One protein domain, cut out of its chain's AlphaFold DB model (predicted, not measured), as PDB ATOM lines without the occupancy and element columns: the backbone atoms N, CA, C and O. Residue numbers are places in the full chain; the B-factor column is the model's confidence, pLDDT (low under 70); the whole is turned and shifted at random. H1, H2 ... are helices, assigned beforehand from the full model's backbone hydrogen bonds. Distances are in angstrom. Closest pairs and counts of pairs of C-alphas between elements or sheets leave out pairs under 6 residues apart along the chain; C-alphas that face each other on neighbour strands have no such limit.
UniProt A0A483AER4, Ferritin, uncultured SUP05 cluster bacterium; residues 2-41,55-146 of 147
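Overview. This is residues 2 to 41 and 55 to 146 of the 147 residues of the protein "Ferritin" of uncultured SUP05 cluster bacterium (UniProt A0A483AER4). Three long helices, H2, H3 and H4, run lengthwise; H3 and H4 lie side by side as a long hairpin, while H2 has a looser place alongside H4. At one end H5 joins H4 and H2 and slants away from both, and short H1 folds back on the first turns of H2. The printed part, all helix, has 132 residues with five named helices, H1 to H5 in chain order, and no named strand. It is elongated, 53 by 33 by 22 A, and only just loose, close to compact, with a radius of gyration of the C-alphas of 17.2 A.

Arrangement. H1, residues 2 to 7, and H2, residues 11 to 37, form a helical hairpin, touching with residues 11 to 18 of H2 alone; the closest C-alphas, of Ser 2 and Ala 14, are 4.1 A apart. H3, residues 57 to 84, is apart from H2. H3 and H4, residues 88 to 120, touch at a shallow tilt of 18 degrees, opposite ways, closest at the C-alphas of Tyr 65 and Phe 108, 5.1 A. H2 and H4 are near each other, with 11 pairs of C-alphas within 10 A. H5, residues 125 to 144, touches H4 at a shallow tilt of 29 degrees, closest at the C-alphas of Ile 111 and Ile 132, 6.4 A. H5 touches H2 with residues 129 to 136 alone, at a steep tilt of 40 degrees, closest at the C-alphas of Ala 12 and Lys 133, 5.6 A. H2, H4 and H5 form an up and down bundle, each running against the one before it. Every O i to N i+4 pair is within hydrogen-bond range in H1, H2 and H3, against 27 of 29 in H4 and 15 of 16 in H5.

Along the chain. H1 begins at C-alpha 2, (169.192, 136.486, 240.686). H2 is 39.4 A long, H3 40.6 A, H4 47.0 A and H5 29.1 A. H4 has a kink of 28 degrees near residue 96. H5 ends at C-alpha 144, (151.938, 151.639, 233.509).

Size, cuts and confidence. The C-alphas farthest apart, of Gly 39 and Lys 122, are 54.6 A apart. Residues 42 to 54 are not printed, and C-alphas 41 and 55 are 40.5 A apart across the cut. The links printed whole are tight. The mean pLDDT of the printed part is 94.4, with residues 139 to 146 under 70.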
ATOM      1  N   SER A   2     168.596 135.734 241.818       98.00
ATOM      2  CA  SER A   2     169.192 136.486 240.686       98.00
ATOM      3  C   SER A   2     170.648 136.094 240.352       98.00
ATOM      4  O   SER A   2     170.961 135.754 239.212       98.00
ATOM      5  N   ALA A   3     171.529 136.038 241.359       97.75
ATOM      6  CA  ALA A   3     172.928 135.637 241.168       97.75
ATOM      7  C   ALA A   3     173.087 134.207 240.615       97.75
ATOM      8  O   ALA A   3     173.965 133.955 239.793       97.75
ATOM      9  N   TRP A   4     172.223 133.279 241.037       98.00
ATOM     10  CA  TRP A   4     172.228 131.910 240.523       98.00
ATOM     11  C   TRP A   4     171.784 131.886 239.056       98.00
ATOM     12  O   TRP A   4     172.478 131.295 238.237       98.00
ATOM     13  N   CYS A   5     170.717 132.610 238.697       98.00
ATOM     14  CA  CYS A   5     170.274 132.749 237.303       98.00
ATOM     15  C   CYS A   5     171.392 133.256 236.391       98.00
ATOM     16  O   CYS A   5     171.623 132.682 235.330       98.00
ATOM     17  N   ASN A   6     172.126 134.281 236.834       97.00
ATOM     18  CA  ASN A   6     173.250 134.833 236.084       97.00
ATOM     19  C   ASN A   6     174.329 133.765 235.827       97.00
ATOM     20  O   ASN A   6     174.739 133.565 234.685       97.00
ATOM     21  N   ALA A   7     174.706 133.011 236.865       96.81
ATOM     22  CA  ALA A   7     175.686 131.931 236.753       96.81
ATOM     23  C   ALA A   7     175.229 130.776 235.838       96.81
ATOM     24  O   ALA A   7     176.070 130.102 235.249       96.81
ATOM     25  N   GLN A   8     173.918 130.554 235.709       95.81
ATOM     26  CA  GLN A   8     173.332 129.528 234.837       95.81
ATOM     27  C   GLN A   8     173.000 130.027 233.415       95.81
ATOM     28  O   GLN A   8     172.527 129.247 232.588       95.81
ATOM     29  N   GLY A   9     173.242 131.308 233.111       95.94
ATOM     30  CA  GLY A   9     172.985 131.902 231.794       95.94
ATOM     31  C   GLY A   9     171.555 132.412 231.562       95.94
ATOM     32  O   GLY A   9     171.231 132.771 230.434       95.94
ATOM     33  N   PHE A  10     170.716 132.488 232.600       97.62
ATOM     34  CA  PHE A  10     169.370 133.079 232.544       97.62
ATOM     35  C   PHE A  10     169.440 134.586 232.819       97.62
ATOM     36  O   PHE A  10     169.189 135.057 233.930       97.62
ATOM     37  N   SER A  11     169.886 135.346 231.822       97.31
ATOM     38  CA  SER A  11     170.143 136.784 231.949       97.31
ATOM     39  C   SER A  11     168.889 137.611 232.251       97.31
ATOM     40  O   SER A  11     168.949 138.506 233.095       97.31
ATOM     41  N   ALA A  12     167.756 137.300 231.616       96.50
ATOM     42  CA  ALA A  12     166.512 138.032 231.818       96.50
ATOM     43  C   ALA A  12     165.906 137.711 233.186       96.50
ATOM     44  O   ALA A  12     165.547 138.628 233.925       96.50
ATOM     45  N   ALA A  13     165.881 136.433 233.577       97.94
ATOM     46  CA  ALA A  13     165.458 136.042 234.919       97.94
ATOM     47  C   ALA A  13     166.359 136.655 236.004       97.94
ATOM     48  O   ALA A  13     165.875 137.064 237.056       97.94
ATOM     49  N   ALA A  14     167.673 136.743 235.763       98.25
ATOM     50  CA  ALA A  14     168.598 137.375 236.699       98.25
ATOM     51  C   ALA A  14     168.283 138.862 236.902       98.25
ATOM     52  O   ALA A  14     168.283 139.322 238.045       98.25
ATOM     53  N   GLN A  15     168.014 139.592 235.819       97.69
ATOM     54  CA  GLN A  15     167.626 140.998 235.889       97.69
ATOM     55  C   GLN A  15     166.292 141.163 236.625       97.69
ATOM     56  O   GLN A  15     166.236 141.885 237.614       97.69
ATOM     57  N   PHE A  16     165.260 140.432 236.203       97.44
ATOM     58  CA  PHE A  16     163.934 140.494 236.815       97.44
ATOM     59  C   PHE A  16     163.981 140.224 238.325       97.44
ATOM     60  O   PHE A  16     163.472 141.004 239.116       97.44
ATOM     61  N   LEU A  17     164.671 139.165 238.756       97.88
ATOM     62  CA  LEU A  17     164.762 138.824 240.180       97.88
ATOM     63  C   LEU A  17     165.642 139.787 240.983       97.88
ATOM     64  O   LEU A  17     165.606 139.769 242.213       97.88
ATOM     65  N   LYS A  18     166.484 140.582 240.316       98.12
ATOM     66  CA  LYS A  18     167.217 141.669 240.964       98.12
ATOM     67  C   LYS A  18     166.287 142.858 241.197       98.12
ATOM     68  O   LYS A  18     166.285 143.375 242.305       98.12
ATOM     69  N   GLU A  19     165.505 143.228 240.189       96.75
ATOM     70  CA  GLU A  19     164.488 144.284 240.279       96.75
ATOM     71  C   GLU A  19     163.439 143.933 241.345       96.75
ATOM     72  O   GLU A  19     163.248 144.711 242.271       96.75
ATOM     73  N   HIS A  20     162.907 142.704 241.325       96.81
ATOM     74  CA  HIS A  20     161.993 142.196 242.359       96.81
ATOM     75  C   HIS A  20     162.595 142.297 243.766       96.81
ATOM     76  O   HIS A  20     161.962 142.759 244.702       96.81
ATOM     77  N   SER A  21     163.869 141.929 243.934       97.31
ATOM     78  CA  SER A  21     164.539 142.049 245.237       97.31
ATOM     79  C   SER A  21     164.682 143.496 245.720       97.31
ATOM     80  O   SER A  21     164.823 143.703 246.928       97.31
ATOM     81  N   ASP A  22     164.750 144.465 244.808       98.00
ATOM     82  CA  ASP A  22     164.802 145.881 245.160       98.00
ATOM     83  C   ASP A  22     163.390 146.384 245.532       98.00
ATOM     84  O   ASP A  22     163.261 147.071 246.546       98.00
ATOM     85  N   GLU A  23     162.342 145.940 244.824       96.62
ATOM     86  CA  GLU A  23     160.926 146.188 245.169       96.62
ATOM     87  C   GLU A  23     160.578 145.657 246.574       96.62
ATOM     88  O   GLU A  23     160.114 146.412 247.430       96.62
ATOM     89  N   GLU A  24     160.942 144.414 246.898       97.38
ATOM     90  CA  GLU A  24     160.698 143.829 248.230       97.38
ATOM     91  C   GLU A  24     161.404 144.575 249.367       97.38
ATOM     92  O   GLU A  24     160.937 144.656 250.511       97.38
ATOM     93  N   ARG A  25     162.567 145.159 249.070       96.94
ATOM     94  CA  ARG A  25     163.266 145.998 250.040       96.94
ATOM     95  C   ARG A  25     162.480 147.281 250.304       96.94
ATOM     96  O   ARG A  25     162.459 147.745 251.449       96.94
ATOM     97  N   ASP A  26     161.841 147.844 249.288       97.88
ATOM     98  CA  ASP A  26     160.983 149.015 249.436       97.88
ATOM     99  C   ASP A  26     159.698 148.674 250.206       97.88
ATOM    100  O   ASP A  26     159.273 149.464 251.056       97.88
ATOM    101  N   HIS A  27     159.149 147.464 250.033       97.62
ATOM    102  CA  HIS A  27     158.035 146.945 250.841       97.62
ATOM    103  C   HIS A  27     158.409 146.907 252.327       97.62
ATOM    104  O   HIS A  27     157.716 147.470 253.180       97.62
ATOM    105  N   MET A  28     159.567 146.321 252.646       96.94
ATOM    106  CA  MET A  28     160.097 146.304 254.011       96.94
ATOM    107  C   MET A  28     160.280 147.720 254.568       96.94
ATOM    108  O   MET A  28     159.878 147.996 255.701       96.94
ATOM    109  N   MET A  29     160.834 148.646 253.777       97.88
ATOM    110  CA  MET A  29     161.037 150.018 254.241       97.88
ATOM    111  C   MET A  29     159.729 150.764 254.492       97.88
ATOM    112  O   MET A  29     159.651 151.550 255.438       97.88
ATOM    113  N   ARG A  30     158.687 150.506 253.703       98.00
ATOM    114  CA  ARG A  30     157.361 151.084 253.925       98.00
ATOM    115  C   ARG A  30     156.757 150.617 255.254       98.00
ATOM    116  O   ARG A  30     156.200 151.445 255.974       98.00
ATOM    117  N   LEU A  31     156.891 149.337 255.615       97.69
ATOM    118  CA  LEU A  31     156.517 148.831 256.947       97.69
ATOM    119  C   LEU A  31     157.337 149.506 258.051       97.69
ATOM    120  O   LEU A  31     156.777 149.973 259.041       97.69
ATOM    121  N   PHE A  32     158.656 149.590 257.865       97.69
ATOM    122  CA  PHE A  32     159.572 150.186 258.836       97.69
ATOM    123  C   PHE A  32     159.212 151.647 259.144       97.69
ATOM    124  O   PHE A  32     159.154 152.044 260.307       97.69
ATOM    125  N   VAL A  33     158.928 152.444 258.109       98.06
ATOM    126  CA  VAL A  33     158.489 153.839 258.258       98.06
ATOM    127  C   VAL A  33     157.141 153.915 258.969       98.06
ATOM    128  O   VAL A  33     157.020 154.662 259.933       98.06
ATOM    129  N   TYR A  34     156.163 153.097 258.569       98.12
ATOM    130  CA  TYR A  34     154.838 153.098 259.193       98.12
ATOM    131  C   TYR A  34     154.886 152.819 260.701       98.12
ATOM    132  O   TYR A  34     154.239 153.513 261.485       98.12
ATOM    133  N   VAL A  35     155.686 151.832 261.118       97.50
ATOM    134  CA  VAL A  35     155.877 151.510 262.540       97.50
ATOM    135  C   VAL A  35     156.444 152.713 263.299       97.50
ATOM    136  O   VAL A  35     155.902 153.074 264.344       97.50
ATOM    137  N   ASN A  36     157.464 153.382 262.754       97.50
ATOM    138  CA  ASN A  36     158.037 154.581 263.374       97.50
ATOM    139  C   ASN A  36     157.032 155.742 263.451       97.50
ATOM    140  O   ASN A  36     156.917 156.393 264.490       97.50
ATOM    141  N   ASP A  37     156.257 155.962 262.390       96.88
ATOM    142  CA  ASP A  37     155.248 157.025 262.329       96.88
ATOM    143  C   ASP A  37     154.072 156.768 263.286       96.88
ATOM    144  O   ASP A  37     153.451 157.710 263.781       96.88
ATOM    145  N   SER A  38     153.796 155.502 263.618       94.25
ATOM    146  CA  SER A  38     152.816 155.121 264.645       94.25
ATOM    147  C   SER A  38     153.282 155.375 266.092       94.25
ATOM    148  O   SER A  38     152.520 155.158 267.034       94.25
ATOM    149  N   GLY A  39     154.518 155.855 266.288       93.81
ATOM    150  CA  GLY A  39     155.109 156.121 267.602       93.81
ATOM    151  C   GLY A  39     155.777 154.909 268.260       93.81
ATOM    152  O   GLY A  39     156.170 154.993 269.424       93.81
ATOM    153  N   ALA A  40     155.913 153.797 267.536       95.44
ATOM    154  CA  ALA A  40     156.700 152.638 267.949       95.44
ATOM    155  C   ALA A  40     158.132 152.714 267.385       95.44
ATOM    156  O   ALA A  40     158.414 153.497 266.488       95.44
ATOM    157  N   GLU A  41     159.053 151.902 267.902       96.62
ATOM    158  CA  GLU A  41     160.402 151.766 267.337       96.62
ATOM    159  C   GLU A  41     160.453 150.525 266.441       96.62
ATOM    160  O   GLU A  41     160.264 149.401 266.913       96.62
ATOM    161  N   ASP A  55     168.352 123.194 241.954       95.69
ATOM    162  CA  ASP A  55     168.558 122.064 241.040       95.69
ATOM    163  C   ASP A  55     168.175 122.425 239.597       95.69
ATOM    164  O   ASP A  55     168.749 121.907 238.638       95.69
ATOM    165  N   SER A  56     167.204 123.325 239.430       96.62
ATOM    166  CA  SER A  56     166.748 123.809 238.129       96.62
ATOM    167  C   SER A  56     166.047 125.165 238.242       96.62
ATOM    168  O   SER A  56     165.664 125.606 239.328       96.62
ATOM    169  N   ILE A  57     165.853 125.824 237.096       97.50
ATOM    170  CA  ILE A  57     165.094 127.079 237.009       97.50
ATOM    171  C   ILE A  57     163.621 126.877 237.413       97.50
ATOM    172  O   ILE A  57     163.045 127.722 238.092       97.50
ATOM    173  N   ASP A  58     163.044 125.720 237.075       97.88
ATOM    174  CA  ASP A  58     161.695 125.303 237.473       97.88
ATOM    175  C   ASP A  58     161.556 125.163 238.994       97.88
ATOM    176  O   ASP A  58     160.632 125.703 239.602       97.88
ATOM    177  N   GLU A  59     162.514 124.489 239.628       97.69
ATOM    178  CA  GLU A  59     162.554 124.315 241.079       97.69
ATOM    179  C   GLU A  59     162.651 125.668 241.801       97.69
ATOM    180  O   GLU A  59     161.910 125.931 242.753       97.69
ATOM    181  N   MET A  60     163.488 126.569 241.283       98.00
ATOM    182  CA  MET A  60     163.653 127.913 241.822       98.00
ATOM    183  C   MET A  60     162.372 128.759 241.697       98.00
ATOM    184  O   MET A  60     161.971 129.377 242.682       98.00
ATOM    185  N   PHE A  61     161.691 128.780 240.542       98.19
ATOM    186  CA  PHE A  61     160.444 129.550 240.388       98.19
ATOM    187  C   PHE A  61     159.283 128.984 241.209       98.19
ATOM    188  O   PHE A  61     158.512 129.758 241.773       98.19
ATOM    189  N   LYS A  62     159.212 127.660 241.396       98.38
ATOM    190  CA  LYS A  62     158.272 127.049 242.351       98.38
ATOM    191  C   LYS A  62     158.545 127.489 243.788       98.38
ATOM    192  O   LYS A  62     157.603 127.715 244.549       98.38
ATOM    193  N   LYS A  63     159.820 127.619 244.174       98.12
ATOM    194  CA  LYS A  63     160.200 128.169 245.483       98.12
ATOM    195  C   LYS A  63     159.811 129.636 245.628       98.12
ATOM    196  O   LYS A  63     159.333 129.985 246.702       98.12
ATOM    197  N   ILE A  64     159.998 130.456 244.591       97.88
ATOM    198  CA  ILE A  64     159.598 131.870 244.618       97.88
ATOM    199  C   ILE A  64     158.086 131.981 244.778       97.88
ATOM    200  O   ILE A  64     157.634 132.558 245.755       97.88
ATOM    201  N   TYR A  65     157.307 131.321 243.918       98.50
ATOM    202  CA  TYR A  65     155.847 131.340 244.019       98.50
ATOM    203  C   TYR A  65     155.351 130.894 245.403       98.50
ATOM    204  O   TYR A  65     154.498 131.531 246.012       98.50
ATOM    205  N   LYS A  66     155.942 129.828 245.958       98.38
ATOM    206  CA  LYS A  66     155.614 129.383 247.317       98.38
ATOM    207  C   LYS A  66     155.972 130.424 248.386       98.38
ATOM    208  O   LYS A  66     155.287 130.480 249.407       98.38
ATOM    209  N   HIS A  67     157.056 131.172 248.199       97.94
ATOM    210  CA  HIS A  67     157.442 132.247 249.104       97.94
ATOM    211  C   HIS A  67     156.436 133.398 249.044       97.94
ATOM    212  O   HIS A  67     155.966 133.807 250.099       97.94
ATOM    213  N   GLU A  68     156.005 133.806 247.851       98.38
ATOM    214  CA  GLU A  68     154.984 134.849 247.696       98.38
ATOM    215  C   GLU A  68     153.658 134.460 248.349       98.38
ATOM    216  O   GLU A  68     153.131 135.203 249.171       98.38
ATOM    217  N   CYS A  69     153.175 133.231 248.132       98.56
ATOM    218  CA  CYS A  69     151.985 132.743 248.836       98.56
ATOM    219  C   CYS A  69     152.148 132.742 250.365       98.56
ATOM    220  O   CYS A  69     151.174 132.889 251.110       98.56
ATOM    221  N   PHE A  70     153.369 132.520 250.861       98.44
ATOM    222  CA  PHE A  70     153.652 132.616 252.289       98.44
ATOM    223  C   PHE A  70     153.559 134.069 252.772       98.44
ATOM    224  O   PHE A  70     152.872 134.312 253.764       98.44
ATOM    225  N   VAL A  71     154.173 135.019 252.059       98.25
ATOM    226  CA  VAL A  71     154.125 136.454 252.387       98.25
ATOM    227  C   VAL A  71     152.683 136.962 252.386       98.25
ATOM    228  O   VAL A  71     152.244 137.541 253.380       98.25
ATOM    229  N   SER A  72     151.889 136.645 251.364       98.50
ATOM    230  CA  SER A  72     150.456 136.968 251.328       98.50
ATOM    231  C   SER A  72     149.688 136.391 252.510       98.50
ATOM    232  O   SER A  72     148.793 137.032 253.066       98.50
ATOM    233  N   GLY A  73     150.034 135.172 252.929       98.69
ATOM    234  CA  GLY A  73     149.488 134.555 254.132       98.69
ATOM    235  C   GLY A  73     149.770 135.380 255.389       98.69
ATOM    236  O   GLY A  73     148.868 135.565 256.210       98.69
ATOM    237  N   GLU A  74     150.985 135.908 255.536       98.62
ATOM    238  CA  GLU A  74     151.363 136.779 256.654       98.62
ATOM    239  C   GLU A  74     150.671 138.149 256.584       98.62
ATOM    240  O   GLU A  74     150.130 138.606 257.594       98.62
ATOM    241  N   ILE A  75     150.569 138.765 255.402       98.62
ATOM    242  CA  ILE A  75     149.824 140.020 255.206       98.62
ATOM    243  C   ILE A  75     148.344 139.848 255.566       98.62
ATOM    244  O   ILE A  75     147.782 140.664 256.300       98.62
ATOM    245  N   ASN A  76     147.715 138.750 255.139       98.38
ATOM    246  CA  ASN A  76     146.327 138.443 255.486       98.38
ATOM    247  C   ASN A  76     146.131 138.252 256.996       98.38
ATOM    248  O   ASN A  76     145.120 138.694 257.551       98.38
ATOM    249  N   LYS A  77     147.093 137.622 257.683       98.75
ATOM    250  CA  LYS A  77     147.070 137.503 259.148       98.75
ATOM    251  C   LYS A  77     147.150 138.875 259.810       98.75
ATOM    252  O   LYS A  77     146.329 139.149 260.678       98.75
ATOM    253  N   LEU A  78     148.066 139.745 259.376       98.44
ATOM    254  CA  LEU A  78     148.184 141.110 259.899       98.44
ATOM    255  C   LEU A  78     146.893 141.913 259.684       98.44
ATOM    256  O   LEU A  78     146.367 142.513 260.624       98.44
ATOM    257  N   ALA A  79     146.331 141.876 258.473       98.44
ATOM    258  CA  ALA A  79     145.081 142.564 258.158       98.44
ATOM    259  C   ALA A  79     143.934 142.058 259.047       98.44
ATOM    260  O   ALA A  79     143.226 142.846 259.670       98.44
ATOM    261  N   LYS A  80     143.797 140.739 259.203       98.62
ATOM    262  CA  LYS A  80     142.811 140.156 260.115       98.62
ATOM    263  C   LYS A  80     143.022 140.611 261.563       98.62
ATOM    264  O   LYS A  80     142.065 141.043 262.198       98.62
ATOM    265  N   THR A  81     144.249 140.543 262.078       98.69
ATOM    266  CA  THR A  81     144.566 140.924 263.463       98.69
ATOM    267  C   THR A  81     144.215 142.382 263.744       98.69
ATOM    268  O   THR A  81     143.592 142.673 264.762       98.69
ATOM    269  N   THR A  82     144.569 143.294 262.839       98.38
ATOM    270  CA  THR A  82     144.266 144.728 262.993       98.38
ATOM    271  C   THR A  82     142.763 144.999 262.944       98.38
ATOM    272  O   THR A  82     142.248 145.734 263.786       98.38
ATOM    273  N   PHE A  83     142.029 144.334 262.046       98.00
ATOM    274  CA  PHE A  83     140.571 144.425 261.981       98.00
ATOM    275  C   PHE A  83     139.895 143.916 263.264       98.00
ATOM    276  O   PHE A  83     139.038 144.597 263.824       98.00
ATOM    277  N   GLU A  84     140.295 142.742 263.760       98.56
ATOM    278  CA  GLU A  84     139.754 142.149 264.994       98.56
ATOM    279  C   GLU A  84     140.083 142.985 266.239       98.56
ATOM    280  O   GLU A  84     139.277 143.049 267.168       98.56
ATOM    281  N   ALA A  85     141.234 143.660 266.250       98.12
ATOM    282  CA  ALA A  85     141.636 144.578 267.314       98.12
ATOM    283  C   ALA A  85     140.956 145.959 267.231       98.12
ATOM    284  O   ALA A  85     141.094 146.760 268.156       98.12
ATOM    285  N   GLY A  86     140.231 146.255 266.145       98.31
ATOM    286  CA  GLY A  86     139.657 147.580 265.887       98.31
ATOM    287  C   GLY A  86     140.690 148.643 265.492       98.31
ATOM    288  O   GLY A  86     140.377 149.834 265.509       98.31
ATOM    289  N   ASP A  87     141.909 148.239 265.125       98.19
ATOM    290  CA  ASP A  87     142.943 149.121 264.582       98.19
ATOM    291  C   ASP A  87     142.706 149.347 263.084       98.19
ATOM    292  O   ASP A  87     143.356 148.778 262.201       98.19
ATOM    293  N   PHE A  88     141.719 150.189 262.790       98.06
ATOM    294  CA  PHE A  88     141.337 150.487 261.413       98.06
ATOM    295  C   PHE A  88     142.387 151.313 260.660       98.06
ATOM    296  O   PHE A  88     142.408 151.287 259.429       98.06
ATOM    297  N   SER A  89     143.271 152.020 261.369       97.94
ATOM    298  CA  SER A  89     144.366 152.774 260.756       97.94
ATOM    299  C   SER A  89     145.414 151.832 260.168       97.94
ATOM    300  O   SER A  89     145.741 151.969 258.985       97.94
ATOM    301  N   THR A  90     145.879 150.841 260.937       98.25
ATOM    302  CA  THR A  90     146.807 149.821 260.422       98.25
ATOM    303  C   THR A  90     146.122 148.921 259.404       98.25
ATOM    304  O   THR A  90     146.709 148.621 258.365       98.25
ATOM    305  N   PHE A  91     144.851 148.561 259.623       98.44
ATOM    306  CA  PHE A  91     144.083 147.800 258.638       98.44
ATOM    307  C   PHE A  91     144.039 148.502 257.274       98.44
ATOM    308  O   PHE A  91     144.296 147.870 256.250       98.44
ATOM    309  N   ASN A  92     143.756 149.810 257.256       98.31
ATOM    310  CA  ASN A  92     143.746 150.606 256.031       98.31
ATOM    311  C   ASN A  92     145.138 150.688 255.385       98.31
ATOM    312  O   ASN A  92     145.259 150.545 254.172       98.31
ATOM    313  N   PHE A  93     146.192 150.885 256.182       98.31
ATOM    314  CA  PHE A  93     147.572 150.886 255.687       98.31
ATOM    315  C   PHE A  93     147.943 149.563 254.993       98.31
ATOM    316  O   PHE A  93     148.540 149.579 253.914       98.31
ATOM    317  N   LEU A  94     147.539 148.430 255.574       98.62
ATOM    318  CA  LEU A  94     147.818 147.094 255.047       98.62
ATOM    319  C   LEU A  94     147.079 146.777 253.739       98.62
ATOM    320  O   LEU A  94     147.491 145.859 253.037       98.62
ATOM    321  N   GLN A  95     146.041 147.534 253.358       98.19
ATOM    322  CA  GLN A  95     145.311 147.274 252.108       98.19
ATOM    323  C   GLN A  95     146.188 147.422 250.866       98.19
ATOM    324  O   GLN A  95     145.962 146.728 249.879       98.19
ATOM    325  N   TRP A  96     147.214 148.280 250.919       98.25
ATOM    326  CA  TRP A  96     148.185 148.364 249.832       98.25
ATOM    327  C   TRP A  96     148.951 147.043 249.661       98.25
ATOM    328  O   TRP A  96     149.062 146.567 248.541       98.25
ATOM    329  N   TYR A  97     149.382 146.406 250.756       98.44
ATOM    330  CA  TYR A  97     150.067 145.108 250.701       98.44
ATOM    331  C   TYR A  97     149.133 143.993 250.234       98.44
ATOM    332  O   TYR A  97     149.552 143.122 249.491       98.44
ATOM    333  N   VAL A  98     147.859 144.014 250.642       98.12
ATOM    334  CA  VAL A  98     146.871 143.032 250.164       98.12
ATOM    335  C   VAL A  98     146.713 143.112 248.644       98.12
ATOM    336  O   VAL A  98     146.641 142.077 247.984       98.12
ATOM    337  N   ALA A  99     146.661 144.325 248.092       96.88
ATOM    338  CA  ALA A  99     146.585 144.529 246.651       96.88
ATOM    339  C   ALA A  99     147.895 144.139 245.946       96.88
ATOM    340  O   ALA A  99     147.843 143.425 244.951       96.88
ATOM    341  N   GLU A 100     149.049 144.546 246.478       96.62
ATOM    342  CA  GLU A 100     150.353 144.243 245.873       96.62
ATOM    343  C   GLU A 100     150.624 142.735 245.840       96.62
ATOM    344  O   GLU A 100     150.880 142.173 244.779       96.62
ATOM    345  N   GLN A 101     150.432 142.040 246.966       97.56
ATOM    346  CA  GLN A 101     150.631 140.593 247.024       97.56
ATOM    347  C   GLN A 101     149.691 139.821 246.081       97.56
ATOM    348  O   GLN A 101     150.036 138.729 245.632       97.56
ATOM    349  N   HIS A 102     148.504 140.358 245.762       95.25
ATOM    350  CA  HIS A 102     147.623 139.744 244.764       95.25
ATOM    351  C   HIS A 102     148.254 139.755 243.364       95.25
ATOM    352  O   HIS A 102     148.208 138.742 242.662       95.25
ATOM    353  N   GLU A 103     148.865 140.877 242.979       95.12
ATOM    354  CA  GLU A 103     149.564 141.023 241.701       95.12
ATOM    355  C   GLU A 103     150.828 140.151 241.649       95.12
ATOM    356  O   GLU A 103     151.100 139.501 240.635       95.12
ATOM    357  N   GLU A 104     151.580 140.075 242.747       95.44
ATOM    358  CA  GLU A 104     152.792 139.253 242.835       95.44
ATOM    359  C   GLU A 104     152.493 137.756 242.789       95.44
ATOM    360  O   GLU A 104     153.117 137.024 242.015       95.44
ATOM    361  N   GLU A 105     151.492 137.283 243.539       96.56
ATOM    362  CA  GLU A 105     151.060 135.886 243.458       96.56
ATOM    363  C   GLU A 105     150.647 135.511 242.039       96.56
ATOM    364  O   GLU A 105     151.031 134.446 241.546       96.56
ATOM    365  N   HIS A 106     149.882 136.380 241.371       95.00
ATOM    366  CA  HIS A 106     149.465 136.152 239.996       95.00
ATOM    367  C   HIS A 106     150.679 136.051 239.062       95.00
ATOM    368  O   HIS A 106     150.809 135.075 238.319       95.00
ATOM    369  N   LEU A 107     151.605 137.012 239.144       95.38
ATOM    370  CA  LEU A 107     152.826 137.031 238.340       95.38
ATOM    371  C   LEU A 107     153.647 135.750 238.511       95.38
ATOM    372  O   LEU A 107     154.005 135.096 237.528       95.38
ATOM    373  N   PHE A 108     153.971 135.389 239.752       97.25
ATOM    374  CA  PHE A 108     154.846 134.250 240.008       97.25
ATOM    375  C   PHE A 108     154.152 132.910 239.778       97.25
ATOM    376  O   PHE A 108     154.823 131.955 239.376       97.25
ATOM    377  N   SER A 109     152.828 132.836 239.938       97.19
ATOM    378  CA  SER A 109     152.032 131.680 239.516       97.19
ATOM    379  C   SER A 109     152.154 131.448 238.007       97.19
ATOM    380  O   SER A 109     152.481 130.340 237.566       97.19
ATOM    381  N   ASP A 110     151.976 132.502 237.206       96.44
ATOM    382  CA  ASP A 110     152.052 132.411 235.749       96.44
ATOM    383  C   ASP A 110     153.456 132.068 235.254       96.44
ATOM    384  O   ASP A 110     153.614 131.142 234.448       96.44
ATOM    385  N   ILE A 111     154.488 132.739 235.777       97.25
ATOM    386  CA  ILE A 111     155.875 132.429 235.417       97.25
ATOM    387  C   ILE A 111     156.215 130.993 235.825       97.25
ATOM    388  O   ILE A 111     156.751 130.238 235.012       97.25
ATOM    389  N   SER A 112     155.864 130.570 237.045       98.00
ATOM    390  CA  SER A 112     156.115 129.199 237.505       98.00
ATOM    391  C   SER A 112     155.451 128.169 236.590       98.00
ATOM    392  O   SER A 112     156.061 127.142 236.275       98.00
ATOM    393  N   ARG A 113     154.218 128.424 236.136       97.75
ATOM    394  CA  ARG A 113     153.492 127.543 235.212       97.75
ATOM    395  C   ARG A 113     154.186 127.450 233.852       97.75
ATOM    396  O   ARG A 113     154.379 126.340 233.359       97.75
ATOM    397  N   ILE A 114     154.575 128.583 233.266       97.31
ATOM    398  CA  ILE A 114     155.262 128.630 231.965       97.31
ATOM    399  C   ILE A 114     156.618 127.927 232.053       97.31
ATOM    400  O   ILE A 114     156.916 127.057 231.236       97.31
ATOM    401  N   VAL A 115     157.420 128.229 233.076       97.81
ATOM    402  CA  VAL A 115     158.727 127.589 233.277       97.81
ATOM    403  C   VAL A 115     158.579 126.076 233.463       97.81
ATOM    404  O   VAL A 115     159.360 125.319 232.882       97.81
ATOM    405  N   THR A 116     157.562 125.624 234.206       97.94
ATOM    406  CA  THR A 116     157.267 124.189 234.358       97.94
ATOM    407  C   THR A 116     156.994 123.545 232.999       97.94
ATOM    408  O   THR A 116     157.608 122.531 232.667       97.94
ATOM    409  N   ASP A 117     156.095 124.129 232.204       98.00
ATOM    410  CA  ASP A 117     155.696 123.581 230.906       98.00
ATOM    411  C   ASP A 117     156.881 123.494 229.933       98.00
ATOM    412  O   ASP A 117     157.154 122.433 229.364       98.00
ATOM    413  N   LEU A 118     157.666 124.565 229.811       97.62
ATOM    414  CA  LEU A 118     158.837 124.594 228.931       97.62
ATOM    415  C   LEU A 118     159.935 123.624 229.397       97.62
ATOM    416  O   LEU A 118     160.595 122.981 228.577       97.62
ATOM    417  N   THR A 119     160.102 123.449 230.709       95.44
ATOM    418  CA  THR A 119     161.053 122.472 231.260       95.44
ATOM    419  C   THR A 119     160.622 121.038 230.943       95.44
ATOM    420  O   THR A 119     161.444 120.228 230.507       95.44
ATOM    421  N   VAL A 120     159.332 120.711 231.094       96.75
ATOM    422  CA  VAL A 120     158.776 119.383 230.762       96.75
ATOM    423  C   VAL A 120     158.932 119.072 229.273       96.75
ATOM    424  O   VAL A 120     159.297 117.950 228.909       96.75
ATOM    425  N   ASN A 121     158.727 120.072 228.418       97.31
ATOM    426  CA  ASN A 121     158.902 119.955 226.973       97.31
ATOM    427  C   ASN A 121     160.378 120.027 226.522       97.31
ATOM    428  O   ASN A 121     160.655 119.911 225.328       97.31
ATOM    429  N   LYS A 122     161.334 120.126 227.461       95.62
ATOM    430  CA  LYS A 122     162.792 120.115 227.226       95.62
ATOM    431  C   LYS A 122     163.283 121.231 226.302       95.62
ATOM    432  O   LYS A 122     164.194 121.016 225.500       95.62
ATOM    433  N   LEU A 123     162.681 122.410 226.417       96.62
ATOM    434  CA  LEU A 123     163.148 123.597 225.710       96.62
ATOM    435  C   LEU A 123     164.524 124.014 226.240       96.62
ATOM    436  O   LEU A 123     164.928 123.663 227.353       96.62
ATOM    437  N   SER A 124     165.266 124.753 225.423       95.44
ATOM    438  CA  SER A 124     166.574 125.267 225.815       95.44
ATOM    439  C   SER A 124     166.459 126.329 226.911       95.44
ATOM    440  O   SER A 124     165.459 127.041 227.017       95.44
ATOM    441  N   ASN A 125     167.532 126.512 227.687       93.94
ATOM    442  CA  ASN A 125     167.601 127.578 228.692       93.94
ATOM    443  C   ASN A 125     167.342 128.967 228.087       93.94
ATOM    444  O   ASN A 125     166.747 129.811 228.745       93.94
ATOM    445  N   TYR A 126     167.754 129.190 226.834       95.75
ATOM    446  CA  TYR A 126     167.498 130.439 226.122       95.75
ATOM    447  C   TYR A 126     166.001 130.662 225.881       95.75
ATOM    448  O   TYR A 126     165.490 131.737 226.175       95.75
ATOM    449  N   GLU A 127     165.284 129.649 225.392       97.44
ATOM    450  CA  GLU A 127     163.838 129.743 225.150       97.44
ATOM    451  C   GLU A 127     163.059 129.966 226.453       97.44
ATOM    452  O   GLU A 127     162.124 130.763 226.483       97.44
ATOM    453  N   ILE A 128     163.487 129.326 227.547       97.69
ATOM    454  CA  ILE A 128     162.911 129.549 228.878       97.69
ATOM    455  C   ILE A 128     163.160 130.992 229.348       97.69
ATOM    456  O   ILE A 128     162.226 131.649 229.803       97.69
ATOM    457  N   ASP A 129     164.387 131.509 229.217       97.75
ATOM    458  CA  ASP A 129     164.728 132.884 229.626       97.75
ATOM    459  C   ASP A 129     163.957 133.934 228.809       97.75
ATOM    460  O   ASP A 129     163.502 134.942 229.352       97.75
ATOM    461  N   VAL A 130     163.754 133.683 227.510       97.06
ATOM    462  CA  VAL A 130     162.926 134.532 226.638       97.06
ATOM    463  C   VAL A 130     161.470 134.540 227.104       97.06
ATOM    464  O   VAL A 130     160.894 135.615 227.249       97.06
ATOM    465  N   ALA A 131     160.886 133.380 227.408       96.19
ATOM    466  CA  ALA A 131     159.506 133.305 227.885       96.19
ATOM    467  C   ALA A 131     159.307 134.002 229.246       96.19
ATOM    468  O   ALA A 131     158.289 134.665 229.468       96.19
ATOM    469  N   ILE A 132     160.292 133.906 230.147       96.44
ATOM    470  CA  ILE A 132     160.300 134.668 231.406       96.44
ATOM    471  C   ILE A 132     160.304 136.169 231.103       96.44
ATOM    472  O   ILE A 132     159.473 136.902 231.639       96.44
ATOM    473  N   LYS A 133     161.188 136.629 230.210       95.56
ATOM    474  CA  LYS A 133     161.265 138.040 229.813       95.56
ATOM    475  C   LYS A 133     159.929 138.568 229.285       95.56
ATOM    476  O   LYS A 133     159.508 139.653 229.679       95.56
ATOM    477  N   GLU A 134     159.273 137.817 228.405       93.81
ATOM    478  CA  GLU A 134     157.980 138.201 227.829       93.81
ATOM    479  C   GLU A 134     156.884 138.278 228.900       93.81
ATOM    480  O   GLU A 134     156.119 139.240 228.923       93.81
ATOM    481  N   SER A 135     156.864 137.327 229.839       89.88
ATOM    482  CA  SER A 135     155.902 137.308 230.952       89.88
ATOM    483  C   SER A 135     156.049 138.532 231.864       89.88
ATOM    484  O   SER A 135     155.058 139.143 232.257       89.88
ATOM    485  N   VAL A 136     157.289 138.940 232.156       88.00
ATOM    486  CA  VAL A 136     157.589 140.116 232.994       88.00
ATOM    487  C   VAL A 136     157.171 141.422 232.310       88.00
ATOM    488  O   VAL A 136     156.619 142.314 232.956       88.00
ATOM    489  N   GLN A 137     157.380 141.542 230.996       82.62
ATOM    490  CA  GLN A 137     157.005 142.746 230.247       82.62
ATOM    491  C   GLN A 137     155.494 142.999 230.266       82.62
ATOM    492  O   GLN A 137     155.073 144.152 230.359       82.62
ATOM    493  N   VAL A 138     154.670 141.946 230.235       73.12
ATOM    494  CA  VAL A 138     153.206 142.079 230.313       73.12
ATOM    495  C   VAL A 138     152.769 142.761 231.618       73.12
ATOM    496  O   VAL A 138     151.911 143.645 231.562       73.12
ATOM    497  N   ARG A 139     153.397 142.442 232.766       68.00
ATOM    498  CA  ARG A 139     153.132 143.131 234.048       68.00
ATOM    499  C   ARG A 139     153.480 144.612 233.958       68.00
ATOM    500  O   ARG A 139     152.630 145.439 234.266       68.00
ATOM    501  N   GLN A 140     154.677 144.948 233.468       64.31
ATOM    502  CA  GLN A 140     155.136 146.341 233.370       64.31
ATOM    503  C   GLN A 140     154.166 147.220 232.563       64.31
ATOM    504  O   GLN A 140     153.862 148.346 232.970       64.31
ATOM    505  N   PHE A 141     153.624 146.693 231.459       60.59
ATOM    506  CA  PHE A 141     152.612 147.397 230.671       60.59
ATOM    507  C   PHE A 141     151.293 147.583 231.432       60.59
ATOM    508  O   PHE A 141     150.744 148.686 231.406       60.59
ATOM    509  N   ALA A 142     150.810 146.561 232.146       58.78
ATOM    510  CA  ALA A 142     149.576 146.641 232.932       58.78
ATOM    511  C   ALA A 142     149.674 147.660 234.083       58.78
ATOM    512  O   ALA A 142     148.763 148.468 234.264       58.78
ATOM    513  N   THR A 143     150.801 147.702 234.802       57.12
ATOM    514  CA  THR A 143     151.048 148.705 235.853       57.12
ATOM    515  C   THR A 143     151.160 150.123 235.295       57.12
ATOM    516  O   THR A 143     150.624 151.052 235.888       57.12
ATOM    517  N   SER A 144     151.789 150.310 234.128       52.16
ATOM    518  CA  SER A 144     151.938 151.639 233.509       52.16
ATOM    519  C   SER A 144     150.637 152.230 232.949       52.16
ATOM    520  O   SER A 144     150.559 153.437 232.737       52.16
ATOM    521  N   ALA A 145     149.619 151.398 232.709       46.00
ATOM    522  CA  ALA A 145     148.317 151.823 232.192       46.00
ATOM    523  C   ALA A 145     147.332 152.273 233.292       46.00
ATOM    524  O   ALA A 145     146.293 152.846 232.969       46.00
ATOM    525  N   ASN A 146     147.657 152.019 234.565       40.03
ATOM    526  CA  ASN A 146     146.829 152.340 235.733       40.03
ATOM    527  C   ASN A 146     147.379 153.518 236.571       40.03
ATOM    528  O   ASN A 146     146.915 153.728 237.693       40.03
TER     529      ASN A 146